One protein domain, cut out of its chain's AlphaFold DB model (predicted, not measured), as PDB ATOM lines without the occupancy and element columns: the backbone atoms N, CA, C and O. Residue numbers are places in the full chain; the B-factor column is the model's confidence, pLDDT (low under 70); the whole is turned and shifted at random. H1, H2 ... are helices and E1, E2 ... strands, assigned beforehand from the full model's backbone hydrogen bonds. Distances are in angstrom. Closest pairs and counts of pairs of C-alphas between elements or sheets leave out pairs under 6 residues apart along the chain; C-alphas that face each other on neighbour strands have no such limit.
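Overview. This is residues 10 to 214 of the 214 residues of an uncharacterized protein of viral metagenome (UniProt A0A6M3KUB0). Two sheets of four strands stand at the two ends of an elongated body, the first, E1 E2 E4 E3, curled like part of a barrel, and each has a long helix packed on one face, H1 on the first sheet and H3 on the second, E5 E6 E8 E7. Between H1 and H3 lie H2 and H4, each crossing both of them, and the short last helix H5 packs on H2 with its other side away from the second sheet. The printed part has 205 residues, with five named helices and eight named strands in the order E1 E2 E3 E4 H1 H2 E5 E6 E7 E8 H3 H4 H5. Both sheets are mixed, in the orders E1 E2 E4 E3 and E5 E6 E8 E7, and the class is mixed, helices and strands. The whole is compact, with a radius of gyration of the C-alphas of 17.6 A, and spans 59 by 38 by 30 A.

Along the chain. Find C-alpha 10 at (-34.511, -25.855, 6.756), where E1, residues 10 to 12, begins. E2, residues 15 to 23, is the longest strand, 20.9 A from first to last C-alpha; E3, residues 33 to 36, and E4, residues 41 to 45, follow. From C-alpha 55 at (-17.942, -18.978, 6.217) H1 runs 29.1 A over residues 55 to 75, and H2, residues 81 to 98, runs 25.7 A. Next look for E5, residues 111 to 114; E6, residues 117 to 123, 18.7 A long; E7, residues 136 to 139; and E8, residues 144 to 147. H3, residues 159 to 178, is 28.3 A long, and H4, residues 188 to 201, is 19.6 A long. H5, residues 204 to 212, ends at C-alpha 212 at (-13.252, -25.805, 10.496).

Arrangement. Start at the first sheet, where the hairpin E1 and E2 has N 10 and O 17 2.8 A apart. E2 is parallel to E4, with N 20 and O 42 2.8 A apart, and the hairpin E3 and E4 has N 43 and O 34 2.8 A apart. H1 is on one face of this sheet, two layers, one of strands and one of helix; the closest C-alphas of E3 and H1 are those of Ser 35 and Glu 65, 5.5 A. H4 only grazes this sheet, with its residues 194 to 201. H2 is the hub, touching three helices. It touches H1 at a steep tilt of 57 degrees, opposite ways, with the closest C-alphas, His 64 and Gly 88, 4.1 A apart. H2 and H3 only just touch, with 3 pairs of C-alphas within 8 A, the closest being Ser 90 and Met 174 at 6.5 A. H2 touches H5, closest at the C-alphas of Thr 96 and Ile 208, 6.2 A. H4 touches H3 at a steep tilt of 62 degrees, opposite ways, with the C-alphas of Glu 168 and Ala 192 closest at 4.9 A. H4 also touches H1, where the C-alphas of Ile 70 and Gly 194 are closest at 6.3 A. H1 and H3 are apart, and so are H2 and H4. In the second sheet look for N 119 and O 112, 2.7 A, in the hairpin E5 and E6; N 122 and O 145, 2.8 A, between the parallel E6 and E8; and N 139 and O 144, 2.8 A, in the hairpin E7 and E8. H3 is on one face of it, again two layers, with the C-alphas of Val 138 and Met 169 the closest of E7 and H3 at 6.0 A. In H1, H2, H3, H4 and H5 every O i to N i+4 pair is within hydrogen-bond range.

Size, cuts and confidence. The two C-alphas farthest apart are those of Ser 50 and Asn 153, 60.3 A. The printed part has no cut and ends at residue 214, the chain's last. The long links are H2 to E5, E6 to E7 and E8 to H3. The mean pLDDT of the printed part is 92.3; look for values under 70 at residues 129 to 133, 152 to 154 and 212 to 214 of this model.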
ATOM      1  N   ALA A  10     -34.682 -25.732   5.318       98.50
ATOM      2  CA  ALA A  10     -34.511 -25.855   6.756       98.50
ATOM      3  C   ALA A  10     -35.839 -26.216   7.432       98.50
ATOM      4  O   ALA A  10     -36.840 -25.529   7.242       98.50
ATOM      5  N   LYS A  11     -35.867 -27.289   8.217       98.44
ATOM      6  CA  LYS A  11     -37.025 -27.702   9.004       98.44
ATOM      7  C   LYS A  11     -36.952 -27.103  10.406       98.44
ATOM      8  O   LYS A  11     -35.966 -27.317  11.109       98.44
ATOM      9  N   VAL A  12     -38.003 -26.395  10.813       98.38
ATOM     10  CA  VAL A  12     -38.128 -25.762  12.133       98.38
ATOM     11  C   VAL A  12     -39.538 -26.017  12.654       98.38
ATOM     12  O   VAL A  12     -40.519 -25.589  12.046       98.38
ATOM     13  N   GLY A  13     -39.647 -26.786  13.737       96.69
ATOM     14  CA  GLY A  13     -40.923 -27.303  14.222       96.69
ATOM     15  C   GLY A  13     -41.702 -28.022  13.108       96.69
ATOM     16  O   GLY A  13     -41.148 -28.918  12.456       96.69
ATOM     17  N   PRO A  14     -42.974 -27.656  12.864       97.25
ATOM     18  CA  PRO A  14     -43.778 -28.247  11.796       97.25
ATOM     19  C   PRO A  14     -43.491 -27.661  10.399       97.25
ATOM     20  O   PRO A  14     -44.014 -28.180   9.412       97.25
ATOM     21  N   TYR A  15     -42.687 -26.599  10.285       98.06
ATOM     22  CA  TYR A  15     -42.498 -25.859   9.036       98.06
ATOM     23  C   TYR A  15     -41.223 -26.273   8.294       98.06
ATOM     24  O   TYR A  15     -40.205 -26.611   8.897       98.06
ATOM     25  N   ASN A  16     -41.273 -26.204   6.961       98.31
ATOM     26  CA  ASN A  16     -40.122 -26.396   6.080       98.31
ATOM     27  C   ASN A  16     -39.862 -25.097   5.310       98.31
ATOM     28  O   ASN A  16     -40.602 -24.765   4.387       98.31
ATOM     29  N   TYR A  17     -38.801 -24.389   5.677       98.69
ATOM     30  CA  TYR A  17     -38.368 -23.159   5.032       98.69
ATOM     31  C   TYR A  17     -37.531 -23.468   3.793       98.69
ATOM     32  O   TYR A  17     -36.639 -24.317   3.833       98.69
ATOM     33  N   LYS A  18     -37.758 -22.746   2.695       98.75
ATOM     34  CA  LYS A  18     -36.831 -22.708   1.558       98.75
ATOM     35  C   LYS A  18     -35.652 -21.805   1.909       98.75
ATOM     36  O   LYS A  18     -35.842 -20.627   2.182       98.75
ATOM     37  N   VAL A  19     -34.434 -22.325   1.841       98.69
ATOM     38  CA  VAL A  19     -33.225 -21.534   2.092       98.69
ATOM     39  C   VAL A  19     -32.680 -21.018   0.764       98.69
ATOM     40  O   VAL A  19     -32.427 -21.789  -0.165       98.69
ATOM     41  N   ILE A  20     -32.519 -19.702   0.668       98.50
ATOM     42  CA  ILE A  20     -32.028 -18.999  -0.514       98.50
ATOM     43  C   ILE A  20     -30.650 -18.432  -0.176       98.50
ATOM     44  O   ILE A  20     -30.527 -17.436   0.533       98.50
ATOM     45  N   PHE A  21     -29.612 -19.101  -0.675       97.44
ATOM     46  CA  PHE A  21     -28.220 -18.706  -0.501       97.44
ATOM     47  C   PHE A  21     -27.410 -19.045  -1.766       97.44
ATOM     48  O   PHE A  21     -27.497 -20.182  -2.249       97.44
ATOM     49  N   PRO A  22     -26.595 -18.113  -2.289       96.31
ATOM     50  CA  PRO A  22     -26.487 -16.717  -1.857       96.31
ATOM     51  C   PRO A  22     -27.741 -15.914  -2.241       96.31
ATOM     52  O   PRO A  22     -28.346 -16.168  -3.282       96.31
ATOM     53  N   TYR A  23     -28.128 -14.954  -1.406       96.56
ATOM     54  CA  TYR A  23     -29.136 -13.944  -1.727       96.56
ATOM     55  C   TYR A  23     -28.492 -12.553  -1.748       96.56
ATOM     56  O   TYR A  23     -27.512 -12.317  -1.045       96.56
ATOM     57  N   SER A  24     -29.020 -11.642  -2.564       93.19
ATOM     58  CA  SER A  24     -28.600 -10.240  -2.599       93.19
ATOM     59  C   SER A  24     -29.806  -9.379  -2.241       93.19
ATOM     60  O   SER A  24     -30.856  -9.493  -2.873       93.19
ATOM     61  N   PHE A  25     -29.672  -8.585  -1.181       93.81
ATOM     62  CA  PHE A  25     -30.711  -7.664  -0.734       93.81
ATOM     63  C   PHE A  25     -30.552  -6.348  -1.502       93.81
ATOM     64  O   PHE A  25     -29.649  -5.562  -1.235       93.81
ATOM     65  N   GLU A  26     -31.397  -6.143  -2.515       88.25
ATOM     66  CA  GLU A  26     -31.377  -4.920  -3.334       88.25
ATOM     67  C   GLU A  26     -32.020  -3.727  -2.608       88.25
ATOM     68  O   GLU A  26     -31.691  -2.575  -2.884       88.25
ATOM     69  N   GLU A  27     -32.938  -4.012  -1.683       84.44
ATOM     70  CA  GLU A  27     -33.806  -3.033  -1.018       84.44
ATOM     71  C   GLU A  27     -33.161  -2.426   0.238       84.44
ATOM     72  O   GLU A  27     -33.427  -1.273   0.567       84.44
ATOM     73  N   ASP A  28     -32.299  -3.190   0.913       86.38
ATOM     74  CA  ASP A  28     -31.599  -2.801   2.136       86.38
ATOM     75  C   ASP A  28     -30.203  -3.442   2.150       86.38
ATOM     76  O   ASP A  28     -30.065  -4.661   2.261       86.38
ATOM     77  N   GLN A  29     -29.163  -2.616   2.008       81.81
ATOM     78  CA  GLN A  29     -27.774  -3.087   1.957       81.81
ATOM     79  C   GLN A  29     -27.242  -3.539   3.321       81.81
ATOM     80  O   GLN A  29     -26.232  -4.244   3.366       81.81
ATOM     81  N   ASP A  30     -27.909  -3.152   4.412       89.62
ATOM     82  CA  ASP A  30     -27.547  -3.563   5.765       89.62
ATOM     83  C   ASP A  30     -28.213  -4.884   6.172       89.62
ATOM     84  O   ASP A  30     -27.759  -5.554   7.105       89.62
ATOM     85  N   MET A  31     -29.225  -5.326   5.419       93.50
ATOM     86  CA  MET A  31     -29.861  -6.620   5.615       93.50
ATOM     87  C   MET A  31     -28.952  -7.753   5.125       93.50
ATOM     88  O   MET A  31     -28.588  -7.853   3.954       93.50
ATOM     89  N   LEU A  32     -28.593  -8.644   6.048       96.81
ATOM     90  CA  LEU A  32     -27.727  -9.794   5.770       96.81
ATOM     91  C   LEU A  32     -28.475 -11.127   5.815       96.81
ATOM     92  O   LEU A  32     -28.018 -12.106   5.220       96.81
ATOM     93  N   GLY A  33     -29.623 -11.163   6.479       97.81
ATOM     94  CA  GLY A  33     -30.493 -12.321   6.587       97.81
ATOM     95  C   GLY A  33     -31.952 -11.885   6.698       97.81
ATOM     96  O   GLY A  33     -32.239 -10.726   6.988       97.81
ATOM     97  N   LEU A  34     -32.858 -12.796   6.344       97.75
ATOM     98  CA  LEU A  34     -34.295 -12.604   6.511       97.75
ATOM     99  C   LEU A  34     -35.009 -13.953   6.600       97.75
ATOM    100  O   LEU A  34     -34.953 -14.742   5.647       97.75
ATOM    101  N   SER A  35     -35.756 -14.168   7.677       98.19
ATOM    102  CA  SER A  35     -36.740 -15.237   7.810       98.19
ATOM    103  C   SER A  35     -38.145 -14.683   7.579       98.19
ATOM    104  O   SER A  35     -38.659 -13.886   8.356       98.19
ATOM    105  N   ASP A  36     -38.778 -15.093   6.479       97.81
ATOM    106  CA  ASP A  36     -40.169 -14.747   6.177       97.81
ATOM    107  C   ASP A  36     -41.065 -15.937   6.516       97.81
ATOM    108  O   ASP A  36     -41.130 -16.933   5.784       97.81
ATOM    109  N   HIS A  37     -41.784 -15.813   7.629       97.75
ATOM    110  CA  HIS A  37     -42.688 -16.839   8.140       97.75
ATOM    111  C   HIS A  37     -44.004 -16.942   7.360       97.75
ATOM    112  O   HIS A  37     -44.697 -17.946   7.469       97.75
ATOM    113  N   LYS A  38     -44.380 -15.951   6.539       97.19
ATOM    114  CA  LYS A  38     -45.587 -16.045   5.694       97.19
ATOM    115  C   LYS A  38     -45.304 -16.854   4.437       97.19
ATOM    116  O   LYS A  38     -46.120 -17.672   4.020       97.19
ATOM    117  N   CYS A  39     -44.138 -16.627   3.845       97.81
ATOM    118  CA  CYS A  39     -43.716 -17.272   2.609       97.81
ATOM    119  C   CYS A  39     -42.836 -18.511   2.837       97.81
ATOM    120  O   CYS A  39     -42.496 -19.198   1.871       97.81
ATOM    121  N   MET A  40     -42.467 -18.796   4.089       98.00
ATOM    122  CA  MET A  40     -41.612 -19.911   4.503       98.00
ATOM    123  C   MET A  40     -40.277 -19.931   3.751       98.00
ATOM    124  O   MET A  40     -39.895 -20.943   3.154       98.00
ATOM    125  N   TYR A  41     -39.547 -18.814   3.764       98.12
ATOM    126  CA  TYR A  41     -38.176 -18.773   3.258       98.12
ATOM    127  C   TYR A  41     -37.202 -18.154   4.254       98.12
ATOM    128  O   TYR A  41     -37.566 -17.292   5.043       98.12
ATOM    129  N   ILE A  42     -35.948 -18.588   4.166       98.69
ATOM    130  CA  ILE A  42     -34.800 -17.989   4.844       98.69
ATOM    131  C   ILE A  42     -33.838 -17.525   3.754       98.69
ATOM    132  O   ILE A  42     -33.363 -18.336   2.954       98.69
ATOM    133  N   LYS A  43     -33.561 -16.228   3.687       98.56
ATOM    134  CA  LYS A  43     -32.582 -15.633   2.772       98.56
ATOM    135  C   LYS A  43     -31.313 -15.327   3.554       98.56
ATOM    136  O   LYS A  43     -31.394 -14.829   4.669       98.56
ATOM    137  N   VAL A  44     -30.153 -15.621   2.973       98.31
ATOM    138  CA  VAL A  44     -28.851 -15.334   3.593       98.31
ATOM    139  C   VAL A  44     -27.930 -14.707   2.554       98.31
ATOM    140  O   VAL A  44     -27.751 -15.254   1.460       98.31
ATOM    141  N   ALA A  45     -27.335 -13.570   2.897       97.00
ATOM    142  CA  ALA A  45     -26.353 -12.901   2.062       97.00
ATOM    143  C   ALA A  45     -25.010 -13.648   2.058       97.00
ATOM    144  O   ALA A  45     -24.618 -14.287   3.035       97.00
ATOM    145  N   GLU A  46     -24.274 -13.567   0.948       95.38
ATOM    146  CA  GLU A  46     -22.867 -14.003   0.881       95.38
ATOM    147  C   GLU A  46     -21.888 -12.828   1.040       95.38
ATOM    148  O   GLU A  46     -20.722 -13.033   1.389       95.38
ATOM    149  N   GLU A  47     -22.353 -11.601   0.815       94.31
ATOM    150  CA  GLU A  47     -21.527 -10.397   0.746       94.31
ATOM    151  C   GLU A  47     -22.177  -9.263   1.549       94.31
ATOM    152  O   GLU A  47     -23.401  -9.200   1.653       94.31
ATOM    153  N   TYR A  48     -21.351  -8.389   2.125       92.12
ATOM    154  CA  TYR A  48     -21.760  -7.112   2.713       92.12
ATOM    155  C   TYR A  48     -21.126  -5.992   1.888       92.12
ATOM    156  O   TYR A  48     -19.898  -5.842   1.865       92.12
ATOM    157  N   GLY A  49     -21.944  -5.254   1.137       88.00
ATOM    158  CA  GLY A  49     -21.449  -4.386   0.069       88.00
ATOM    159  C   GLY A  49     -20.665  -5.192  -0.975       88.00
ATOM    160  O   GLY A  49     -21.186  -6.135  -1.556       88.00
ATOM    161  N   SER A  50     -19.395  -4.844  -1.199       88.69
ATOM    162  CA  SER A  50     -18.484  -5.575  -2.098       88.69
ATOM    163  C   SER A  50     -17.602  -6.610  -1.385       88.69
ATOM    164  O   SER A  50     -16.738  -7.233  -2.010       88.69
ATOM    165  N   LEU A  51     -17.765  -6.770  -0.067       91.19
ATOM    166  CA  LEU A  51     -16.927  -7.642   0.743       91.19
ATOM    167  C   LEU A  51     -17.587  -8.999   0.938       91.19
ATOM    168  O   LEU A  51     -18.629  -9.132   1.578       91.19
ATOM    169  N   LYS A  52     -16.911 -10.038   0.451       93.12
ATOM    170  CA  LYS A  52     -17.308 -11.420   0.693       93.12
ATOM    171  C   LYS A  52     -17.177 -11.781   2.170       93.12
ATOM    172  O   LYS A  52     -16.103 -11.644   2.759       93.12
ATOM    173  N   MET A  53     -18.251 -12.308   2.746       94.25
ATOM    174  CA  MET A  53     -18.268 -12.729   4.141       94.25
ATOM    175  C   MET A  53     -17.521 -14.049   4.351       94.25
ATOM    176  O   MET A  53     -17.420 -14.907   3.469       94.25
ATOM    177  N   THR A  54     -16.990 -14.225   5.559       93.62
ATOM    178  CA  THR A  54     -16.368 -15.484   5.975       93.62
ATOM    179  C   THR A  54     -17.428 -16.578   6.137       93.62
ATOM    180  O   THR A  54     -18.588 -16.301   6.441       93.62
ATOM    181  N   ASN A  55     -17.029 -17.848   5.999       93.44
ATOM    182  CA  ASN A  55     -17.942 -18.978   6.217       93.44
ATOM    183  C   ASN A  55     -18.580 -18.947   7.618       93.44
ATOM    184  O   ASN A  55     -19.736 -19.331   7.764       93.44
ATOM    185  N   ILE A  56     -17.830 -18.499   8.633       93.31
ATOM    186  CA  ILE A  56     -18.352 -18.363   9.995       93.31
ATOM    187  C   ILE A  56     -19.425 -17.277  10.069       93.31
ATOM    188  O   ILE A  56     -20.479 -17.521  10.638       93.31
ATOM    189  N   ARG A  57     -19.221 -16.132   9.405       95.06
ATOM    190  CA  ARG A  57     -20.203 -15.047   9.387       95.06
ATOM    191  C   ARG A  57     -21.494 -15.453   8.677       95.06
ATOM    192  O   ARG A  57     -22.574 -15.171   9.176       95.06
ATOM    193  N   VAL A  58     -21.389 -16.169   7.556       96.50
ATOM    194  CA  VAL A  58     -22.559 -16.741   6.864       96.50
ATOM    195  C   VAL A  58     -23.309 -17.724   7.769       96.50
ATOM    196  O   VAL A  58     -24.538 -17.718   7.797       96.50
ATOM    197  N   LEU A  59     -22.587 -18.558   8.524       96.06
ATOM    198  CA  LEU A  59     -23.198 -19.488   9.472       96.06
ATOM    199  C   LEU A  59     -23.896 -18.756  10.625       96.06
ATOM    200  O   LEU A  59     -25.003 -19.143  10.975       96.06
ATOM    201  N   GLU A  60     -23.292 -17.702  11.179       96.81
ATOM    202  CA  GLU A  60     -23.912 -16.868  12.219       96.81
ATOM    203  C   GLU A  60     -25.230 -16.260  11.746       96.81
ATOM    204  O   GLU A  60     -26.221 -16.337  12.463       96.81
ATOM    205  N   ILE A  61     -25.250 -15.696  10.532       98.00
ATOM    206  CA  ILE A  61     -26.466 -15.128   9.940       98.00
ATOM    207  C   ILE A  61     -27.522 -16.221   9.776       98.00
ATOM    208  O   ILE A  61     -28.656 -16.059  10.204       98.00
ATOM    209  N   PHE A  62     -27.148 -17.377   9.221       98.44
ATOM    210  CA  PHE A  62     -28.094 -18.477   9.062       98.44
ATOM    211  C   PHE A  62     -28.645 -18.980  10.406       98.44
ATOM    212  O   PHE A  62     -29.838 -19.246  10.517       98.44
ATOM    213  N   MET A  63     -27.803 -19.085  11.437       98.38
ATOM    214  CA  MET A  63     -28.239 -19.470  12.779       98.38
ATOM    215  C   MET A  63     -29.150 -18.421  13.416       98.38
ATOM    216  O   MET A  63     -30.116 -18.800  14.067       98.38
ATOM    217  N   HIS A  64     -28.883 -17.135  13.204       98.62
ATOM    218  CA  HIS A  64     -29.749 -16.039  13.631       98.62
ATOM    219  C   HIS A  64     -31.155 -16.152  13.003       98.62
ATOM    220  O   HIS A  64     -32.145 -16.186  13.733       98.62
ATOM    221  N   GLU A  65     -31.259 -16.403  11.693       98.75
ATOM    222  CA  GLU A  65     -32.562 -16.627  11.035       98.75
ATOM    223  C   GLU A  65     -33.282 -17.899  11.511       98.75
ATOM    224  O   GLU A  65     -34.517 -17.968  11.581       98.75
ATOM    225  N   LEU A  66     -32.523 -18.941  11.859       98.69
ATOM    226  CA  LEU A  66     -33.089 -20.138  12.474       98.69
ATOM    227  C   LEU A  66     -33.631 -19.850  13.878       98.69
ATOM    228  O   LEU A  66     -34.651 -20.432  14.242       98.69
ATOM    229  N   VAL A  67     -33.014 -18.946  14.646       98.62
ATOM    230  CA  VAL A  67     -33.533 -18.522  15.955       98.62
ATOM    231  C   VAL A  67     -34.838 -17.739  15.799       98.62
ATOM    232  O   VAL A  67     -35.788 -18.088  16.494       98.62
ATOM    233  N   HIS A  68     -34.955 -16.806  14.843       98.56
ATOM    234  CA  HIS A  68     -36.255 -16.187  14.509       98.56
ATOM    235  C   HIS A  68     -37.317 -17.238  14.186       98.56
ATOM    236  O   HIS A  68     -38.443 -17.194  14.673       98.56
ATOM    237  N   SER A  69     -36.940 -18.251  13.406       98.62
ATOM    238  CA  SER A  69     -37.852 -19.333  13.036       98.62
ATOM    239  C   SER A  69     -38.283 -20.178  14.245       98.62
ATOM    240  O   SER A  69     -39.429 -20.624  14.298       98.62
ATOM    241  N   ILE A  70     -37.399 -20.402  15.226       98.50
ATOM    242  CA  ILE A  70     -37.730 -21.069  16.497       98.50
ATOM    243  C   ILE A  70     -38.662 -20.178  17.332       98.50
ATOM    244  O   ILE A  70     -39.666 -20.676  17.843       98.50
ATOM    245  N   ASP A  71     -38.370 -18.881  17.443       98.44
ATOM    246  CA  ASP A  71     -39.213 -17.906  18.145       98.44
ATOM    247  C   ASP A  71     -40.635 -17.882  17.566       98.44
ATOM    248  O   ASP A  71     -41.608 -18.084  18.293       98.44
ATOM    249  N   PHE A  72     -40.769 -17.803  16.241       98.06
ATOM    250  CA  PHE A  72     -42.058 -17.919  15.558       98.06
ATOM    251  C   PHE A  72     -42.816 -19.203  15.932       98.06
ATOM    252  O   PHE A  72     -43.997 -19.160  16.277       98.06
ATOM    253  N   CYS A  73     -42.142 -20.357  15.899       97.62
ATOM    254  CA  CYS A  73     -42.790 -21.653  16.121       97.62
ATOM    255  C   CYS A  73     -43.251 -21.876  17.562       97.62
ATOM    256  O   CYS A  73     -44.290 -22.498  17.779       97.62
ATOM    257  N   TYR A  74     -42.444 -21.452  18.534       97.00
ATOM    258  CA  TYR A  74     -42.588 -21.894  19.922       97.00
ATOM    259  C   TYR A  74     -42.905 -20.761  20.897       97.00
ATOM    260  O   TYR A  74     -43.416 -21.025  21.984       97.00
ATOM    261  N   PHE A  75     -42.638 -19.513  20.516       96.94
ATOM    262  CA  PHE A  75     -42.723 -18.354  21.403       96.94
ATOM    263  C   PHE A  75     -43.560 -17.204  20.826       96.94
ATOM    264  O   PHE A  75     -43.833 -16.251  21.548       96.94
ATOM    265  N   SER A  76     -44.096 -17.355  19.607       95.81
ATOM    266  CA  SER A  76     -44.989 -16.388  18.948       95.81
ATOM    267  C   SER A  76     -44.336 -15.031  18.664       95.81
ATOM    268  O   SER A  76     -44.971 -14.004  18.898       95.81
ATOM    269  N   GLU A  77     -43.092 -15.036  18.167       96.00
ATOM    270  CA  GLU A  77     -42.344 -13.822  17.770       96.00
ATOM    271  C   GLU A  77     -42.200 -12.815  18.926       96.00
ATOM    272  O   GLU A  77     -42.516 -11.632  18.802       96.00
ATOM    273  N   ARG A  78     -41.805 -13.308  20.105       95.94
ATOM    274  CA  ARG A  78     -41.720 -12.494  21.330       95.94
ATOM    275  C   ARG A  78     -40.298 -12.131  21.720       95.94
ATOM    276  O   ARG A  78     -40.129 -11.363  22.667       95.94
ATOM    277  N   MET A  79     -39.289 -12.708  21.075       97.25
ATOM    278  CA  MET A  79     -37.907 -12.343  21.353       97.25
ATOM    279  C   MET A  79     -37.580 -11.032  20.649       97.25
ATOM    280  O   MET A  79     -37.889 -10.841  19.476       97.25
ATOM    281  N   GLU A  80     -36.933 -10.125  21.370       97.56
ATOM    282  CA  GLU A  80     -36.405  -8.914  20.759       97.56
ATOM    283  C   GLU A  80     -35.220  -9.246  19.849       97.56
ATOM    284  O   GLU A  80     -34.484 -10.210  20.074       97.56
ATOM    285  N   GLU A  81     -34.989  -8.399  18.848       96.94
ATOM    286  CA  GLU A  81     -33.915  -8.570  17.866       96.94
ATOM    287  C   GLU A  81     -32.541  -8.780  18.524       96.94
ATOM    288  O   GLU A  81     -31.798  -9.690  18.163       96.94
ATOM    289  N   ASN A  82     -32.227  -8.009  19.570       97.69
ATOM    290  CA  ASN A  82     -30.972  -8.159  20.311       97.69
ATOM    291  C   ASN A  82     -30.837  -9.548  20.956       97.69
ATOM    292  O   ASN A  82     -29.768 -10.154  20.892       97.69
ATOM    293  N   THR A  83     -31.914 -10.086  21.533       97.88
ATOM    294  CA  THR A  83     -31.943 -11.446  22.090       97.88
ATOM    295  C   THR A  83     -31.674 -12.480  21.000       97.88
ATOM    296  O   THR A  83     -30.876 -13.399  21.198       97.88
ATOM    297  N   VAL A  84     -32.295 -12.318  19.828       98.19
ATOM    298  CA  VAL A  84     -32.126 -13.227  18.687       98.19
ATOM    299  C   VAL A  84     -30.701 -13.169  18.126       98.19
ATOM    300  O   VAL A  84     -30.099 -14.215  17.860       98.19
ATOM    301  N   ILE A  85     -30.115 -11.974  18.010       97.69
ATOM    302  CA  ILE A  85     -28.709 -11.768  17.630       97.69
ATOM    303  C   ILE A  85     -27.771 -12.491  18.603       97.69
ATOM    304  O   ILE A  85     -26.917 -13.273  18.170       97.69
ATOM    305  N   GLU A  86     -27.921 -12.255  19.907       98.00
ATOM    306  CA  GLU A  86     -27.015 -12.809  20.916       98.00
ATOM    307  C   GLU A  86     -27.154 -14.331  21.041       98.00
ATOM    308  O   GLU A  86     -26.143 -15.035  21.124       98.00
ATOM    309  N   LEU A  87     -28.372 -14.875  20.947       98.00
ATOM    310  CA  LEU A  87     -28.589 -16.322  20.876       98.00
ATOM    311  C   LEU A  87     -27.986 -16.920  19.600       98.00
ATOM    312  O   LEU A  87     -27.246 -17.899  19.688       98.00
ATOM    313  N   GLY A  88     -28.237 -16.335  18.425       97.88
ATOM    314  CA  GLY A  88     -27.707 -16.826  17.148       97.88
ATOM    315  C   GLY A  88     -26.175 -16.895  17.133       97.88
ATOM    316  O   GLY A  88     -25.590 -17.917  16.749       97.88
ATOM    317  N   ARG A  89     -25.513 -15.846  17.638       97.25
ATOM    318  CA  ARG A  89     -24.051 -15.798  17.806       97.25
ATOM    319  C   ARG A  89     -23.552 -16.820  18.824       97.25
ATOM    320  O   ARG A  89     -22.642 -17.591  18.516       97.25
ATOM    321  N   SER A  90     -24.154 -16.860  20.011       97.75
ATOM    322  CA  SER A  90     -23.721 -17.738  21.105       97.75
ATOM    323  C   SER A  90     -23.890 -19.216  20.751       97.75
ATOM    324  O   SER A  90     -22.983 -20.017  20.976       97.75
ATOM    325  N   ILE A  91     -25.003 -19.584  20.110       97.62
ATOM    326  CA  ILE A  91     -25.231 -20.945  19.611       97.62
ATOM    327  C   ILE A  91     -24.169 -21.299  18.572       97.62
ATOM    328  O   ILE A  91     -23.568 -22.372  18.657       97.62
ATOM    329  N   THR A  92     -23.897 -20.400  17.622       96.62
ATOM    330  CA  THR A  92     -22.854 -20.626  16.614       96.62
ATOM    331  C   THR A  92     -21.503 -20.880  17.282       96.62
ATOM    332  O   THR A  92     -20.879 -21.897  16.984       96.62
ATOM    333  N   GLN A  93     -21.102 -20.039  18.245       95.88
ATOM    334  CA  GLN A  93     -19.866 -20.199  19.018       95.88
ATOM    335  C   GLN A  93     -19.808 -21.543  19.745       95.88
ATOM    336  O   GLN A  93     -18.796 -22.241  19.674       95.88
ATOM    337  N   VAL A  94     -20.875 -21.934  20.444       96.88
ATOM    338  CA  VAL A  94     -20.892 -23.200  21.183       96.88
ATOM    339  C   VAL A  94     -20.768 -24.380  20.228       96.88
ATOM    340  O   VAL A  94     -19.973 -25.293  20.479       96.88
ATOM    341  N   LEU A  95     -21.527 -24.385  19.133       94.75
ATOM    342  CA  LEU A  95     -21.490 -25.481  18.174       94.75
ATOM    343  C   LEU A  95     -20.124 -25.577  17.486       94.75
ATOM    344  O   LEU A  95     -19.592 -26.682  17.331       94.75
ATOM    345  N   THR A  96     -19.523 -24.437  17.129       93.12
ATOM    346  CA  THR A  96     -18.174 -24.413  16.571       93.12
ATOM    347  C   THR A  96     -17.175 -24.873  17.608       93.12
ATOM    348  O   THR A  96     -16.530 -25.884  17.386       93.12
ATOM    349  N   ASP A  97     -17.050 -24.245  18.765       94.81
ATOM    350  CA  ASP A  97     -15.929 -24.496  19.676       94.81
ATOM    351  C   ASP A  97     -15.906 -25.922  20.229       94.81
ATOM    352  O   ASP A  97     -14.833 -26.488  20.444       94.81
ATOM    353  N   ASN A  98     -17.076 -26.542  20.384       94.00
ATOM    354  CA  ASN A  98     -17.203 -27.816  21.084       94.00
ATOM    355  C   ASN A  98     -17.299 -29.040  20.182       94.00
ATOM    356  O   ASN A  98     -17.222 -30.158  20.694       94.00
ATOM    357  N   ASN A  99     -17.465 -28.856  18.866       87.88
ATOM    358  CA  ASN A  99     -17.692 -29.963  17.932       87.88
ATOM    359  C   ASN A  99     -18.775 -30.926  18.464       87.88
ATOM    360  O   ASN A  99     -18.551 -32.135  18.592       87.88
ATOM    361  N   LEU A 100     -19.909 -30.362  18.899       91.12
ATOM    362  CA  LEU A 100     -20.986 -31.144  19.500       91.12
ATOM    363  C   LEU A 100     -21.523 -32.135  18.471       91.12
ATOM    364  O   LEU A 100     -21.915 -31.722  17.388       91.12
ATOM    365  N   LYS A 101     -21.541 -33.421  18.838       91.62
ATOM    366  CA  LYS A 101     -22.177 -34.487  18.060       91.62
ATOM    367  C   LYS A 101     -23.513 -34.854  18.693       91.62
ATOM    368  O   LYS A 101     -23.566 -35.611  19.665       91.62
ATOM    369  N   LEU A 102     -24.590 -34.249  18.224       92.31
ATOM    370  CA  LEU A 102     -25.948 -34.447  18.721       92.31
ATOM    371  C   LEU A 102     -26.641 -35.629  18.032       92.31
ATOM    372  O   LEU A 102     -27.499 -36.241  18.663       92.31
ATOM    373  N   TYR A 103     -26.230 -36.015  16.813       89.25
ATOM    374  CA  TYR A 103     -26.743 -37.235  16.153       89.25
ATOM    375  C   TYR A 103     -26.063 -38.532  16.624       89.25
ATOM    376  O   TYR A 103     -26.612 -39.620  16.455       89.25
ATOM    377  N   ASP A 104     -24.844 -38.444  17.159       90.75
ATOM    378  CA  ASP A 104     -24.048 -39.619  17.524       90.75
ATOM    379  C   ASP A 104     -24.459 -40.156  18.898       90.75
ATOM    380  O   ASP A 104     -24.027 -39.633  19.926       90.75
ATOM    381  N   LYS A 105     -25.254 -41.235  18.902       87.88
ATOM    382  CA  LYS A 105     -25.765 -41.917  20.108       87.88
ATOM    383  C   LYS A 105     -24.680 -42.399  21.072       87.88
ATOM    384  O   LYS A 105     -24.958 -42.594  22.251       87.88
ATOM    385  N   ASN A 106     -23.450 -42.565  20.594       88.81
ATOM    386  CA  ASN A 106     -22.326 -43.039  21.399       88.81
ATOM    387  C   ASN A 106     -21.442 -41.895  21.908       88.81
ATOM    388  O   ASN A 106     -20.446 -42.131  22.593       88.81
ATOM    389  N   TYR A 107     -21.786 -40.650  21.579       90.69
ATOM    390  CA  TYR A 107     -21.042 -39.476  21.995       90.69
ATOM    391  C   TYR A 107     -21.824 -38.675  23.029       90.69
ATOM    392  O   TYR A 107     -22.920 -38.182  22.767       90.69
ATOM    393  N   PHE A 108     -21.205 -38.425  24.178       91.44
ATOM    394  CA  PHE A 108     -21.638 -37.398  25.120       91.44
ATOM    395  C   PHE A 108     -20.417 -36.561  25.521       91.44
ATOM    396  O   PHE A 108     -19.401 -37.135  25.926       91.44
ATOM    397  N   PRO A 109     -20.449 -35.224  25.361       94.50
ATOM    398  CA  PRO A 109     -19.284 -34.401  25.652       94.50
ATOM    399  C   PRO A 109     -18.968 -34.440  27.150       94.50
ATOM    400  O   PRO A 109     -19.862 -34.389  27.987       94.50
ATOM    401  N   LYS A 110     -17.675 -34.498  27.491       95.94
ATOM    402  CA  LYS A 110     -17.206 -34.392  28.886       95.94
ATOM    403  C   LYS A 110     -17.020 -32.946  29.338       95.94
ATOM    404  O   LYS A 110     -16.987 -32.678  30.535       95.94
ATOM    405  N   LYS A 111     -16.834 -32.032  28.386       97.38
ATOM    406  CA  LYS A 111     -16.645 -30.603  28.621       97.38
ATOM    407  C   LYS A 111     -17.310 -29.801  27.516       97.38
ATOM    408  O   LYS A 111     -17.343 -30.272  26.380       97.38
ATOM    409  N   ILE A 112     -17.795 -28.613  27.858       97.69
ATOM    410  CA  ILE A 112     -18.369 -27.654  26.917       97.69
ATOM    411  C   ILE A 112     -17.874 -26.256  27.263       97.69
ATOM    412  O   ILE A 112     -17.981 -25.808  28.401       97.69
ATOM    413  N   ARG A 113     -17.328 -25.562  26.275       98.12
ATOM    414  CA  ARG A 113     -16.931 -24.166  26.338       98.12
ATOM    415  C   ARG A 113     -18.098 -23.265  25.946       98.12
ATOM    416  O   ARG A 113     -18.634 -23.412  24.850       98.12
ATOM    417  N   VAL A 114     -18.425 -22.308  26.806       97.81
ATOM    418  CA  VAL A 114     -19.395 -21.234  26.550       97.81
ATOM    419  C   VAL A 114     -18.682 -19.917  26.847       97.81
ATOM    420  O   VAL A 114     -18.276 -19.673  27.986       97.81
ATOM    421  N   GLY A 115     -18.427 -19.112  25.814       95.75
ATOM    422  CA  GLY A 115     -17.569 -17.929  25.924       95.75
ATOM    423  C   GLY A 115     -16.157 -18.254  26.424       95.75
ATOM    424  O   GLY A 115     -15.409 -19.022  25.806       95.75
ATOM    425  N   CYS A 116     -15.760 -17.654  27.547       95.69
ATOM    426  CA  CYS A 116     -14.469 -17.908  28.197       95.69
ATOM    427  C   CYS A 116     -14.513 -19.021  29.263       95.69
ATOM    428  O   CYS A 116     -13.465 -19.396  29.787       95.69
ATOM    429  N   PHE A 117     -15.688 -19.581  29.561       97.69
ATOM    430  CA  PHE A 117     -15.870 -20.600  30.596       97.69
ATOM    431  C   PHE A 117     -15.886 -22.007  29.999       97.69
ATOM    432  O   PHE A 117     -16.388 -22.213  28.895       97.69
ATOM    433  N   THR A 118     -15.352 -22.993  30.727       98.25
ATOM    434  CA  THR A 118     -15.375 -24.405  30.313       98.25
ATOM    435  C   THR A 118     -16.078 -25.242  31.368       98.25
ATOM    436  O   THR A 118     -15.512 -25.580  32.404       98.25
ATOM    437  N   TYR A 119     -17.306 -25.632  31.060       98.19
ATOM    438  CA  TYR A 119     -18.142 -26.448  31.918       98.19
ATOM    439  C   TYR A 119     -17.758 -27.919  31.810       98.19
ATOM    440  O   TYR A 119     -17.640 -28.458  30.710       98.19
ATOM    441  N   SER A 120     -17.578 -28.590  32.945       97.94
ATOM    442  CA  SER A 120     -17.451 -30.048  33.002       97.94
ATOM    443  C   SER A 120     -18.833 -30.686  33.069       97.94
ATOM    444  O   SER A 120     -19.681 -30.263  33.854       97.94
ATOM    445  N   ILE A 121     -19.051 -31.722  32.267       95.88
ATOM    446  CA  ILE A 121     -20.328 -32.425  32.205       95.88
ATOM    447  C   ILE A 121     -20.285 -33.618  33.160       95.88
ATOM    448  O   ILE A 121     -19.478 -34.536  32.998       95.88
ATOM    449  N   VAL A 122     -21.152 -33.590  34.168       92.56
ATOM    450  CA  VAL A 122     -21.354 -34.666  35.136       92.56
ATOM    451  C   VAL A 122     -22.591 -35.447  34.715       92.56
ATOM    452  O   VAL A 122     -23.726 -35.052  34.973       92.56
ATOM    453  N   TYR A 123     -22.343 -36.560  34.033       83.62
ATOM    454  CA  TYR A 123     -23.379 -37.482  33.593       83.62
ATOM    455  C   TYR A 123     -23.791 -38.444  34.713       83.62
ATOM    456  O   TYR A 123     -22.980 -38.758  35.588       83.62
ATOM    457  N   ASN A 124     -25.034 -38.927  34.661       81.38
ATOM    458  CA  ASN A 124     -25.624 -39.811  35.666       81.38
ATOM    459  C   ASN A 124     -25.562 -39.223  37.079       81.38
ATOM    460  O   ASN A 124     -25.215 -39.880  38.064       81.38
ATOM    461  N   HIS A 125     -25.871 -37.929  37.165       82.69
ATOM    462  CA  HIS A 125     -25.943 -37.257  38.445       82.69
ATOM    463  C   HIS A 125     -27.215 -37.670  39.194       82.69
ATOM    464  O   HIS A 125     -28.326 -37.586  38.667       82.69
ATOM    465  N   LYS A 126     -27.048 -38.090  40.450       79.56
ATOM    466  CA  LYS A 126     -28.156 -38.365  41.365       79.56
ATOM    467  C   LYS A 126     -28.482 -37.093  42.141       79.56
ATOM    468  O   LYS A 126     -27.820 -36.785  43.128       79.56
ATOM    469  N   PHE A 127     -29.481 -36.359  41.668       79.81
ATOM    470  CA  PHE A 127     -30.055 -35.235  42.408       79.81
ATOM    471  C   PHE A 127     -30.741 -35.744  43.682       79.81
ATOM    472  O   PHE A 127     -31.332 -36.825  43.668       79.81
ATOM    473  N   ALA A 128     -30.639 -34.993  44.780       72.62
ATOM    474  CA  ALA A 128     -31.262 -35.368  46.049       72.62
ATOM    475  C   ALA A 128     -32.798 -35.410  45.930       72.62
ATOM    476  O   ALA A 128     -33.380 -34.652  45.159       72.62
ATOM    477  N   ASP A 129     -33.461 -36.257  46.725       58.91
ATOM    478  CA  ASP A 129     -34.913 -36.515  46.654       58.91
ATOM    479  C   ASP A 129     -35.810 -35.285  46.900       58.91
ATOM    480  O   ASP A 129     -37.001 -35.319  46.596       58.91
ATOM    481  N   SER A 130     -35.269 -34.194  47.447       55.69
ATOM    482  CA  SER A 130     -35.966 -32.905  47.568       55.69
ATOM    483  C   SER A 130     -36.088 -32.152  46.237       55.69
ATOM    484  O   SER A 130     -36.894 -31.237  46.134       55.69
ATOM    485  N   TYR A 131     -35.305 -32.552  45.233       56.97
ATOM    486  CA  TYR A 131     -35.254 -32.012  43.872       56.97
ATOM    487  C   TYR A 131     -35.753 -33.068  42.874       56.97
ATOM    488  O   TYR A 131     -35.134 -33.322  41.841       56.97
ATOM    489  N   LYS A 132     -36.830 -33.786  43.225       52.06
ATOM    490  CA  LYS A 132     -37.353 -34.914  42.432       52.06
ATOM    491  C   LYS A 132     -37.618 -34.559  40.967       52.06
ATOM    492  O   LYS A 132     -37.451 -35.441  40.124       52.06
ATOM    493  N   ASP A 133     -37.878 -33.290  40.677       60.72
ATOM    494  CA  ASP A 133     -38.209 -32.804  39.339       60.72
ATOM    495  C   ASP A 133     -36.996 -32.314  38.528       60.72
ATOM    496  O   ASP A 133     -37.110 -32.148  37.315       60.72
ATOM    497  N   ASP A 134     -35.810 -32.182  39.137       72.25
ATOM    498  CA  ASP A 134     -34.626 -31.705  38.417       72.25
ATOM    499  C   ASP A 134     -34.018 -32.838  37.572       72.25
ATOM    500  O   ASP A 134     -33.452 -33.821  38.068       72.25
ATOM    501  N   SER A 135     -34.149 -32.703  36.254       85.06
ATOM    502  CA  SER A 135     -33.536 -33.578  35.249       85.06
ATOM    503  C   SER A 135     -32.134 -33.098  34.844       85.06
ATOM    504  O   SER A 135     -31.286 -33.907  34.445       85.06
ATOM    505  N   ALA A 136     -31.865 -31.802  35.002       91.50
ATOM    506  CA  ALA A 136     -30.591 -31.166  34.725       91.50
ATOM    507  C   ALA A 136     -30.380 -29.933  35.616       91.50
ATOM    508  O   ALA A 136     -31.336 -29.301  36.052       91.50
ATOM    509  N   ALA A 137     -29.122 -29.589  35.889       93.12
ATOM    510  CA  ALA A 137     -28.780 -28.343  36.568       93.12
ATOM    511  C   ALA A 137     -27.409 -27.832  36.131       93.12
ATOM    512  O   ALA A 137     -26.502 -28.612  35.825       93.12
ATOM    513  N   VAL A 138     -27.223 -26.518  36.190       94.88
ATOM    514  CA  VAL A 138     -25.936 -25.869  35.957       94.88
ATOM    515  C   VAL A 138     -25.482 -25.125  37.207       94.88
ATOM    516  O   VAL A 138     -26.243 -24.416  37.856       94.88
ATOM    517  N   ASN A 139     -24.209 -25.286  37.553       95.19
ATOM    518  CA  ASN A 139     -23.546 -24.505  38.584       95.19
ATOM    519  C   ASN A 139     -22.459 -23.652  37.922       95.19
ATOM    520  O   ASN A 139     -21.406 -24.153  37.522       95.19
ATOM    521  N   HIS A 140     -22.731 -22.352  37.793       95.31
ATOM    522  CA  HIS A 140     -21.831 -21.405  37.130       95.31
ATOM    523  C   HIS A 140     -20.555 -21.124  37.932       95.31
ATOM    524  O   HIS A 140     -19.507 -20.877  37.341       95.31
ATOM    525  N   ILE A 141     -20.606 -21.233  39.266       95.19
ATOM    526  CA  ILE A 141     -19.455 -20.970  40.144       95.19
ATOM    527  C   ILE A 141     -18.376 -22.035  39.941       95.19
ATOM    528  O   ILE A 141     -17.203 -21.714  39.760       95.19
ATOM    529  N   ASN A 142     -18.760 -23.314  39.957       96.12
ATOM    530  CA  ASN A 142     -17.818 -24.424  39.785       96.12
ATOM    531  C   ASN A 142     -17.742 -24.950  38.340       96.12
ATOM    532  O   ASN A 142     -17.022 -25.918  38.093       96.12
ATOM    533  N   GLN A 143     -18.467 -24.315  37.412       97.25
ATOM    534  CA  GLN A 143     -18.539 -24.652  35.990       97.25
ATOM    535  C   GLN A 143     -18.878 -26.133  35.772       97.25
ATOM    536  O   GLN A 143     -18.150 -26.872  35.104       97.25
ATOM    537  N   LYS A 144     -19.983 -26.596  36.360       97.25
ATOM    538  CA  LYS A 144     -20.484 -27.963  36.161       97.25
ATOM    539  C   LYS A 144     -21.897 -27.962  35.610       97.25
ATOM    540  O   LYS A 144     -22.753 -27.235  36.098       97.25
ATOM    541  N   ILE A 145     -22.126 -28.824  34.627       96.50
ATOM    542  CA  ILE A 145     -23.457 -29.159  34.122       96.50
ATOM    543  C   ILE A 145     -23.750 -30.590  34.556       96.50
ATOM    544  O   ILE A 145     -22.995 -31.509  34.240       96.50
ATOM    545  N   HIS A 146     -24.827 -30.765  35.301       94.56
ATOM    546  CA  HIS A 146     -25.291 -32.033  35.834       94.56
ATOM    547  C   HIS A 146     -26.478 -32.508  35.006       94.56
ATOM    548  O   HIS A 146     -27.438 -31.762  34.849       94.56
ATOM    549  N   ILE A 147     -26.421 -33.740  34.496       92.44
ATOM    550  CA  ILE A 147     -27.514 -34.362  33.736       92.44
ATOM    551  C   ILE A 147     -27.880 -35.685  34.409       92.44
ATOM    552  O   ILE A 147     -27.006 -36.524  34.674       92.44
ATOM    553  N   ARG A 148     -29.169 -35.874  34.699       89.44
ATOM    554  CA  ARG A 148     -29.718 -37.120  35.245       89.44
ATOM    555  C   ARG A 148     -29.828 -38.171  34.133       89.44
ATOM    556  O   ARG A 148     -30.159 -37.851  32.996       89.44
ATOM    557  N   ASP A 149     -29.544 -39.431  34.457       83.31
ATOM    558  CA  ASP A 149     -29.574 -40.538  33.483       83.31
ATOM    559  C   ASP A 149     -30.965 -41.179  33.352       83.31
ATOM    560  O   ASP A 149     -31.376 -41.585  32.265       83.31
ATOM    561  N   SER A 150     -31.716 -41.231  34.454       79.38
ATOM    562  CA  SER A 150     -32.978 -41.964  34.547       79.38
ATOM    563  C   SER A 150     -34.024 -41.239  35.399       79.38
ATOM    564  O   SER A 150     -33.680 -40.525  36.338       79.38
ATOM    565  N   ARG A 151     -35.315 -41.430  35.090       72.62
ATOM    566  CA  ARG A 151     -36.446 -40.923  35.903       72.62
ATOM    567  C   ARG A 151     -36.586 -41.690  37.210       72.62
ATOM    568  O   ARG A 151     -36.931 -41.131  38.245       72.62
ATOM    569  N   THR A 152     -36.324 -42.988  37.138       69.62
ATOM    570  CA  THR A 152     -36.375 -43.943  38.247       69.62
ATOM    571  C   THR A 152     -35.208 -44.920  38.112       69.62
ATOM    572  O   THR A 152     -34.450 -44.867  37.144       69.62
ATOM    573  N   ASN A 153     -35.048 -45.855  39.049       68.12
ATOM    574  CA  ASN A 153     -34.026 -46.904  38.934       68.12
ATOM    575  C   ASN A 153     -34.247 -47.859  37.739       68.12
ATOM    576  O   ASN A 153     -33.350 -48.641  37.440       68.12
ATOM    577  N   SER A 154     -35.410 -47.821  37.075       68.69
ATOM    578  CA  SER A 154     -35.776 -48.738  35.986       68.69
ATOM    579  C   SER A 154     -36.078 -48.059  34.647       68.69
ATOM    580  O   SER A 154     -36.229 -48.758  33.650       68.69
ATOM    581  N   GLU A 155     -36.178 -46.727  34.600       79.69
ATOM    582  CA  GLU A 155     -36.528 -45.982  33.383       79.69
ATOM    583  C   GLU A 155     -35.457 -44.952  33.031       79.69
ATOM    584  O   GLU A 155     -35.441 -43.832  33.553       79.69
ATOM    585  N   GLU A 156     -34.556 -45.336  32.129       84.81
ATOM    586  CA  GLU A 156     -33.568 -44.429  31.551       84.81
ATOM    587  C   GLU A 156     -34.224 -43.415  30.612       84.81
ATOM    588  O   GLU A 156     -35.148 -43.727  29.858       84.81
ATOM    589  N   PHE A 157     -33.711 -42.187  30.623       87.88
ATOM    590  CA  PHE A 157     -34.093 -41.213  29.612       87.88
ATOM    591  C   PHE A 157     -33.582 -41.640  28.233       87.88
ATOM    592  O   PHE A 157     -32.476 -42.182  28.104       87.88
ATOM    593  N   SER A 158     -34.350 -41.324  27.186       89.25
ATOM    594  CA  SER A 158     -33.862 -41.491  25.818       89.25
ATOM    595  C   SER A 158     -32.623 -40.629  25.583       89.25
ATOM    596  O   SER A 158     -32.418 -39.584  26.209       89.25
ATOM    597  N   PHE A 159     -31.775 -41.073  24.660       89.19
ATOM    598  CA  PHE A 159     -30.556 -40.354  24.307       89.19
ATOM    599  C   PHE A 159     -30.861 -38.939  23.798       89.19
ATOM    600  O   PHE A 159     -30.213 -37.972  24.191       89.19
ATOM    601  N   GLU A 160     -31.882 -38.828  22.955       91.69
ATOM    602  CA  GLU A 160     -32.371 -37.582  22.381       91.69
ATOM    603  C   GLU A 160     -32.814 -36.612  23.487       91.69
ATOM    604  O   GLU A 160     -32.418 -35.448  23.481       91.69
ATOM    605  N   TYR A 161     -33.527 -37.108  24.506       90.81
ATOM    606  CA  TYR A 161     -33.931 -36.290  25.650       90.81
ATOM    607  C   TYR A 161     -32.721 -35.804  26.459       90.81
ATOM    608  O   TYR A 161     -32.622 -34.622  26.773       90.81
ATOM    609  N   LYS A 162     -31.729 -36.667  26.713       91.62
ATOM    610  CA  LYS A 162     -30.480 -36.272  27.397       91.62
ATOM    611  C   LYS A 162     -29.711 -35.186  26.633       91.62
ATOM    612  O   LYS A 162     -29.053 -34.350  27.248       91.62
ATOM    613  N   LYS A 163     -29.769 -35.188  25.296       93.81
ATOM    614  CA  LYS A 163     -29.170 -34.135  24.458       93.81
ATOM    615  C   LYS A 163     -29.948 -32.829  24.514       93.81
ATOM    616  O   LYS A 163     -29.308 -31.780  24.555       93.81
ATOM    617  N   ALA A 164     -31.275 -32.891  24.555       94.06
ATOM    618  CA  ALA A 164     -32.107 -31.714  24.772       94.06
ATOM    619  C   ALA A 164     -31.819 -31.077  26.142       94.06
ATOM    620  O   ALA A 164     -31.531 -29.888  26.192       94.06
ATOM    621  N   LEU A 165     -31.737 -31.874  27.216       93.94
ATOM    622  CA  LEU A 165     -31.339 -31.396  28.552       93.94
ATOM    623  C   LEU A 165     -29.942 -30.763  28.564       93.94
ATOM    624  O   LEU A 165     -29.696 -29.755  29.220       93.94
ATOM    625  N   LEU A 166     -28.994 -31.348  27.828       95.88
ATOM    626  CA  LEU A 166     -27.667 -30.756  27.692       95.88
ATOM    627  C   LEU A 166     -27.739 -29.388  26.999       95.88
ATOM    628  O   LEU A 166     -27.089 -28.452  27.457       95.88
ATOM    629  N   LEU A 167     -28.507 -29.268  25.912       97.31
ATOM    630  CA  LEU A 167     -28.707 -27.995  25.220       97.31
ATOM    631  C   LEU A 167     -29.427 -26.970  26.094       97.31
ATOM    632  O   LEU A 167     -29.055 -25.806  26.053       97.31
ATOM    633  N   GLU A 168     -30.385 -27.390  26.913       97.00
ATOM    634  CA  GLU A 168     -31.056 -26.528  27.885       97.00
ATOM    635  C   GLU A 168     -30.040 -25.895  28.836       97.00
ATOM    636  O   GLU A 168     -29.967 -24.673  28.939       97.00
ATOM    637  N   MET A 169     -29.166 -26.707  29.435       97.56
ATOM    638  CA  MET A 169     -28.132 -26.199  30.341       97.56
ATOM    639  C   MET A 169     -27.108 -25.315  29.630       97.56
ATOM    640  O   MET A 169     -26.631 -24.340  30.208       97.56
ATOM    641  N   ILE A 170     -26.784 -25.616  28.370       97.81
ATOM    642  CA  ILE A 170     -25.948 -24.748  27.534       97.81
ATOM    643  C   ILE A 170     -26.642 -23.404  27.300       97.81
ATOM    644  O   ILE A 170     -25.988 -22.375  27.430       97.81
ATOM    645  N   VAL A 171     -27.939 -23.390  26.988       97.81
ATOM    646  CA  VAL A 171     -28.729 -22.163  26.809       97.81
ATOM    647  C   VAL A 171     -28.747 -21.347  28.091       97.81
ATOM    648  O   VAL A 171     -28.399 -20.169  28.045       97.81
ATOM    649  N   SER A 172     -29.007 -21.967  29.241       97.00
ATOM    650  CA  SER A 172     -28.902 -21.297  30.541       97.00
ATOM    651  C   SER A 172     -27.497 -20.726  30.785       97.00
ATOM    652  O   SER A 172     -27.359 -19.593  31.243       97.00
ATOM    653  N   SER A 173     -26.435 -21.461  30.431       98.06
ATOM    654  CA  SER A 173     -25.059 -20.949  30.487       98.06
ATOM    655  C   SER A 173     -24.810 -19.779  29.541       98.06
ATOM    656  O   SER A 173     -24.118 -18.852  29.945       98.06
ATOM    657  N   MET A 174     -25.338 -19.794  28.315       98.19
ATOM    658  CA  MET A 174     -25.193 -18.684  27.365       98.19
ATOM    659  C   MET A 174     -25.871 -17.428  27.908       98.19
ATOM    660  O   MET A 174     -25.241 -16.378  27.977       98.19
ATOM    661  N   VAL A 175     -27.111 -17.560  28.379       97.50
ATOM    662  CA  VAL A 175     -27.882 -16.467  28.984       97.50
ATOM    663  C   VAL A 175     -27.117 -15.842  30.148       97.50
ATOM    664  O   VAL A 175     -26.960 -14.627  30.193       97.50
ATOM    665  N   TYR A 176     -26.569 -16.670  31.042       97.19
ATOM    666  CA  TYR A 176     -25.770 -16.196  32.170       97.19
ATOM    667  C   TYR A 176     -24.460 -15.519  31.736       97.19
ATOM    668  O   TYR A 176     -24.136 -14.433  32.207       97.19
ATOM    669  N   VAL A 177     -23.684 -16.158  30.852       97.38
ATOM    670  CA  VAL A 177     -22.338 -15.694  30.462       97.38
ATOM    671  C   VAL A 177     -22.392 -14.411  29.638       97.38
ATOM    672  O   VAL A 177     -21.533 -13.547  29.811       97.38
ATOM    673  N   TYR A 178     -23.372 -14.296  28.745       97.06
ATOM    674  CA  TYR A 178     -23.517 -13.162  27.835       97.06
ATOM    675  C   TYR A 178     -24.543 -12.130  28.319       97.06
ATOM    676  O   TYR A 178     -24.732 -11.120  27.651       97.06
ATOM    677  N   ASN A 179     -25.170 -12.355  29.481       96.88
ATOM    678  CA  ASN A 179     -26.219 -11.499  30.035       96.88
ATOM    679  C   ASN A 179     -27.347 -11.234  29.019       96.88
ATOM    680  O   ASN A 179     -27.726 -10.091  28.774       96.88
ATOM    681  N   ILE A 180     -27.836 -12.307  28.386       97.31
ATOM    682  CA  ILE A 180     -28.889 -12.221  27.367       97.31
ATOM    683  C   ILE A 180     -30.221 -11.970  28.070       97.31
ATOM    684  O   ILE A 180     -30.657 -12.780  28.889       97.31
ATOM    685  N   GLU A 181     -30.884 -10.874  27.724       96.75
ATOM    686  CA  GLU A 181     -32.231 -10.588  28.204       96.75
ATOM    687  C   GLU A 181     -33.236 -11.493  27.481       96.75
ATOM    688  O   GLU A 181     -33.221 -11.621  26.255       96.75
ATOM    689  N   LEU A 182     -34.088 -12.166  28.253       95.94
ATOM    690  CA  LEU A 182     -35.098 -13.093  27.751       95.94
ATOM    691  C   LEU A 182     -36.497 -12.578  28.102       95.94
ATOM    692  O   LEU A 182     -36.680 -12.027  29.191       95.94
ATOM    693  N   PRO A 183     -37.502 -12.798  27.237       95.19
ATOM    694  CA  PRO A 183     -38.875 -12.440  27.564       95.19
ATOM    695  C   PRO A 183     -39.392 -13.273  28.748       95.19
ATOM    696  O   PRO A 183     -38.986 -14.417  28.936       95.19
ATOM    697  N   GLU A 184     -40.347 -12.733  29.514       93.19
ATOM    698  CA  GLU A 184     -40.897 -13.371  30.729       93.19
ATOM    699  C   GLU A 184     -41.410 -14.803  30.486       93.19
ATOM    700  O   GLU A 184     -41.269 -15.680  31.333       93.19
ATOM    701  N   MET A 185     -41.975 -15.059  29.305       92.06
ATOM    702  CA  MET A 185     -42.520 -16.366  28.923       92.06
ATOM    703  C   MET A 185     -41.489 -17.298  28.272       92.06
ATOM    704  O   MET A 185     -41.862 -18.352  27.751       92.06
ATOM    705  N   PHE A 186     -40.209 -16.925  28.252       95.50
ATOM    706  CA  PHE A 186     -39.163 -17.789  27.726       95.50
ATOM    707  C   PHE A 186     -39.031 -19.049  28.581       95.50
ATOM    708  O   PHE A 186     -38.873 -18.996  29.799       95.50
ATOM    709  N   ASN A 187     -39.034 -20.199  27.916       95.62
ATOM    710  CA  ASN A 187     -38.816 -21.492  28.539       95.62
ATOM    711  C   ASN A 187     -37.603 -22.154  27.873       95.62
ATOM    712  O   ASN A 187     -37.647 -22.505  26.690       95.62
ATOM    713  N   ALA A 188     -36.521 -22.309  28.640       94.62
ATOM    714  CA  ALA A 188     -35.256 -22.844  28.145       94.62
ATOM    715  C   ALA A 188     -35.383 -24.287  27.638       94.62
ATOM    716  O   ALA A 188     -34.763 -24.620  26.630       94.62
ATOM    717  N   GLU A 189     -36.213 -25.118  28.275       94.81
ATOM    718  CA  GLU A 189     -36.469 -26.495  27.845       94.81
ATOM    719  C   GLU A 189     -37.154 -26.510  26.470       94.81
ATOM    720  O   GLU A 189     -36.709 -27.211  25.558       94.81
ATOM    721  N   ILE A 190     -38.204 -25.704  26.273       96.31
ATOM    722  CA  ILE A 190     -38.904 -25.608  24.979       96.31
ATOM    723  C   ILE A 190     -37.944 -25.123  23.889       96.31
ATOM    724  O   ILE A 190     -37.869 -25.725  22.813       96.31
ATOM    725  N   PHE A 191     -37.165 -24.076  24.175       97.56
ATOM    726  CA  PHE A 191     -36.195 -23.538  23.224       97.56
ATOM    727  C   PHE A 191     -35.116 -24.568  22.877       97.56
ATOM    728  O   PHE A 191     -34.807 -24.766  21.703       97.56
ATOM    729  N   ALA A 192     -34.578 -25.275  23.873       96.81
ATOM    730  CA  ALA A 192     -33.558 -26.298  23.682       96.81
ATOM    731  C   ALA A 192     -34.062 -27.499  22.875       96.81
ATOM    732  O   ALA A 192     -33.323 -28.017  22.036       96.81
ATOM    733  N   ASN A 193     -35.315 -27.915  23.068       95.94
ATOM    734  CA  ASN A 193     -35.947 -28.943  22.242       95.94
ATOM    735  C   ASN A 193     -36.093 -28.485  20.782       95.94
ATOM    736  O   ASN A 193     -35.738 -29.230  19.864       95.94
ATOM    737  N   GLY A 194     -36.556 -27.250  20.560       97.25
ATOM    738  CA  GLY A 194     -36.625 -26.654  19.223       97.25
ATOM    739  C   GLY A 194     -35.248 -26.572  18.562       97.25
ATOM    740  O   GLY A 194     -35.071 -27.006  17.425       97.25
ATOM    741  N   LEU A 195     -34.242 -26.106  19.302       97.81
ATOM    742  CA  LEU A 195     -32.862 -26.015  18.839       97.81
ATOM    743  C   LEU A 195     -32.265 -27.394  18.521       97.81
ATOM    744  O   LEU A 195     -31.622 -27.551  17.484       97.81
ATOM    745  N   TYR A 196     -32.502 -28.401  19.368       97.62
ATOM    746  CA  TYR A 196     -32.086 -29.783  19.115       97.62
ATOM    747  C   TYR A 196     -32.645 -30.283  17.781       97.62
ATOM    748  O   TYR A 196     -31.890 -30.755  16.930       97.62
ATOM    749  N   GLN A 197     -33.955 -30.124  17.580       97.00
ATOM    750  CA  GLN A 197     -34.642 -30.535  16.361       97.00
ATOM    751  C   GLN A 197     -34.092 -29.805  15.131       97.00
ATOM    752  O   GLN A 197     -33.810 -30.449  14.123       97.00
ATOM    753  N   VAL A 198     -33.854 -28.493  15.225       97.62
ATOM    754  CA  VAL A 198     -33.248 -27.707  14.142       97.62
ATOM    755  C   VAL A 198     -31.836 -28.188  13.815       97.62
ATOM    756  O   VAL A 198     -31.519 -28.372  12.640       97.62
ATOM    757  N   ILE A 199     -30.978 -28.421  14.808       96.75
ATOM    758  CA  ILE A 199     -29.609 -28.892  14.557       96.75
ATOM    759  C   ILE A 199     -29.628 -30.271  13.892       96.75
ATOM    760  O   ILE A 199     -28.922 -30.487  12.899       96.75
ATOM    761  N   VAL A 200     -30.455 -31.179  14.420       95.50
ATOM    762  CA  VAL A 200     -30.545 -32.569  13.972       95.50
ATOM    763  C   VAL A 200     -31.125 -32.674  12.564       95.50
ATOM    764  O   VAL A 200     -30.470 -33.213  11.668       95.50
ATOM    765  N   ASP A 201     -32.318 -32.121  12.340       96.31
ATOM    766  CA  ASP A 201     -33.047 -32.266  11.076       96.31
ATOM    767  C   ASP A 201     -32.321 -31.565   9.914       96.31
ATOM    768  O   ASP A 201     -32.364 -32.040   8.776       96.31
ATOM    769  N   ASN A 202     -31.599 -30.475  10.199       96.38
ATOM    770  CA  ASN A 202     -30.896 -29.678   9.187       96.38
ATOM    771  C   ASN A 202     -29.410 -30.015   9.050       96.38
ATOM    772  O   ASN A 202     -28.709 -29.391   8.251       96.38
ATOM    773  N   LYS A 203     -28.923 -31.010   9.801       94.94
ATOM    774  CA  LYS A 203     -27.531 -31.479   9.767       94.94
ATOM    775  C   LYS A 203     -26.510 -30.352   9.996       94.94
ATOM    776  O   LYS A 203     -25.453 -30.326   9.359       94.94
ATOM    777  N   ILE A 204     -26.801 -29.425  10.911       95.19
ATOM    778  CA  ILE A 204     -26.001 -28.203  11.125       95.19
ATOM    779  C   ILE A 204     -24.540 -28.517  11.492       95.19
ATOM    780  O   ILE A 204     -23.619 -27.857  11.015       95.19
ATOM    781  N   GLU A 205     -24.274 -29.582  12.247       91.81
ATOM    782  CA  GLU A 205     -22.896 -29.994  12.585       91.81
ATOM    783  C   GLU A 205     -22.050 -30.360  11.350       91.81
ATOM    784  O   GLU A 205     -20.826 -30.206  11.367       91.81
ATOM    785  N   GLN A 206     -22.677 -30.826  10.260       91.06
ATOM    786  CA  GLN A 206     -21.964 -31.084   9.004       91.06
ATOM    787  C   GLN A 206     -21.525 -29.768   8.355       91.06
ATOM    788  O   GLN A 206     -20.425 -29.692   7.807       91.06
ATOM    789  N   LEU A 207     -22.345 -28.716   8.465       90.88
ATOM    790  CA  LEU A 207     -21.986 -27.369   8.014       90.88
ATOM    791  C   LEU A 207     -20.778 -26.851   8.799       90.88
ATOM    792  O   LEU A 207     -19.808 -26.405   8.194       90.88
ATOM    793  N   ILE A 208     -20.790 -27.003  10.126       89.94
ATOM    794  CA  ILE A 208     -19.694 -26.582  11.016       89.94
ATOM    795  C   ILE A 208     -18.399 -27.353  10.746       89.94
ATOM    796  O   ILE A 208     -17.312 -26.781  10.709       89.94
ATOM    797  N   SER A 209     -18.487 -28.661  10.517       85.81
ATOM    798  CA  SER A 209     -17.303 -29.465  10.190       85.81
ATOM    799  C   SER A 209     -16.620 -28.954   8.915       85.81
ATOM    800  O   SER A 209     -15.394 -28.892   8.841       85.81
ATOM    801  N   ASN A 210     -17.409 -28.501   7.934       79.50
ATOM    802  CA  ASN A 210     -16.900 -27.913   6.697       79.50
ATOM    803  C   ASN A 210     -16.297 -26.510   6.887       79.50
ATOM    804  O   ASN A 210     -15.465 -26.109   6.069       79.50
ATOM    805  N   THR A 211     -16.679 -25.767   7.935       78.00
ATOM    806  CA  THR A 211     -16.088 -24.450   8.226       78.00
ATOM    807  C   THR A 211     -14.736 -24.553   8.931       78.00
ATOM    808  O   THR A 211     -13.887 -23.702   8.689       78.00
ATOM    809  N   LYS A 212     -14.503 -25.600   9.737       67.25
ATOM    810  CA  LYS A 212     -13.252 -25.805  10.496       67.25
ATOM    811  C   LYS A 212     -12.091 -26.428   9.726       67.25
ATOM    812  O   LYS A 212     -10.948 -26.270  10.133       67.25
ATOM    813  N   LEU A 213     -12.364 -27.191   8.669       52.47
ATOM    814  CA  LEU A 213     -11.344 -27.957   7.939       52.47
ATOM    815  C   LEU A 213     -10.442 -27.100   7.024       52.47
ATOM    816  O   LEU A 213      -9.869 -27.638   6.079       52.47
ATOM    817  N   ASN A 214     -10.331 -25.786   7.256       43.94
ATOM    818  CA  ASN A 214      -9.505 -24.881   6.450       43.94
ATOM    819  C   ASN A 214      -8.868 -23.778   7.297       43.94
ATOM    820  O   ASN A 214      -9.568 -22.770   7.543       43.94
TER     821      ASN A 214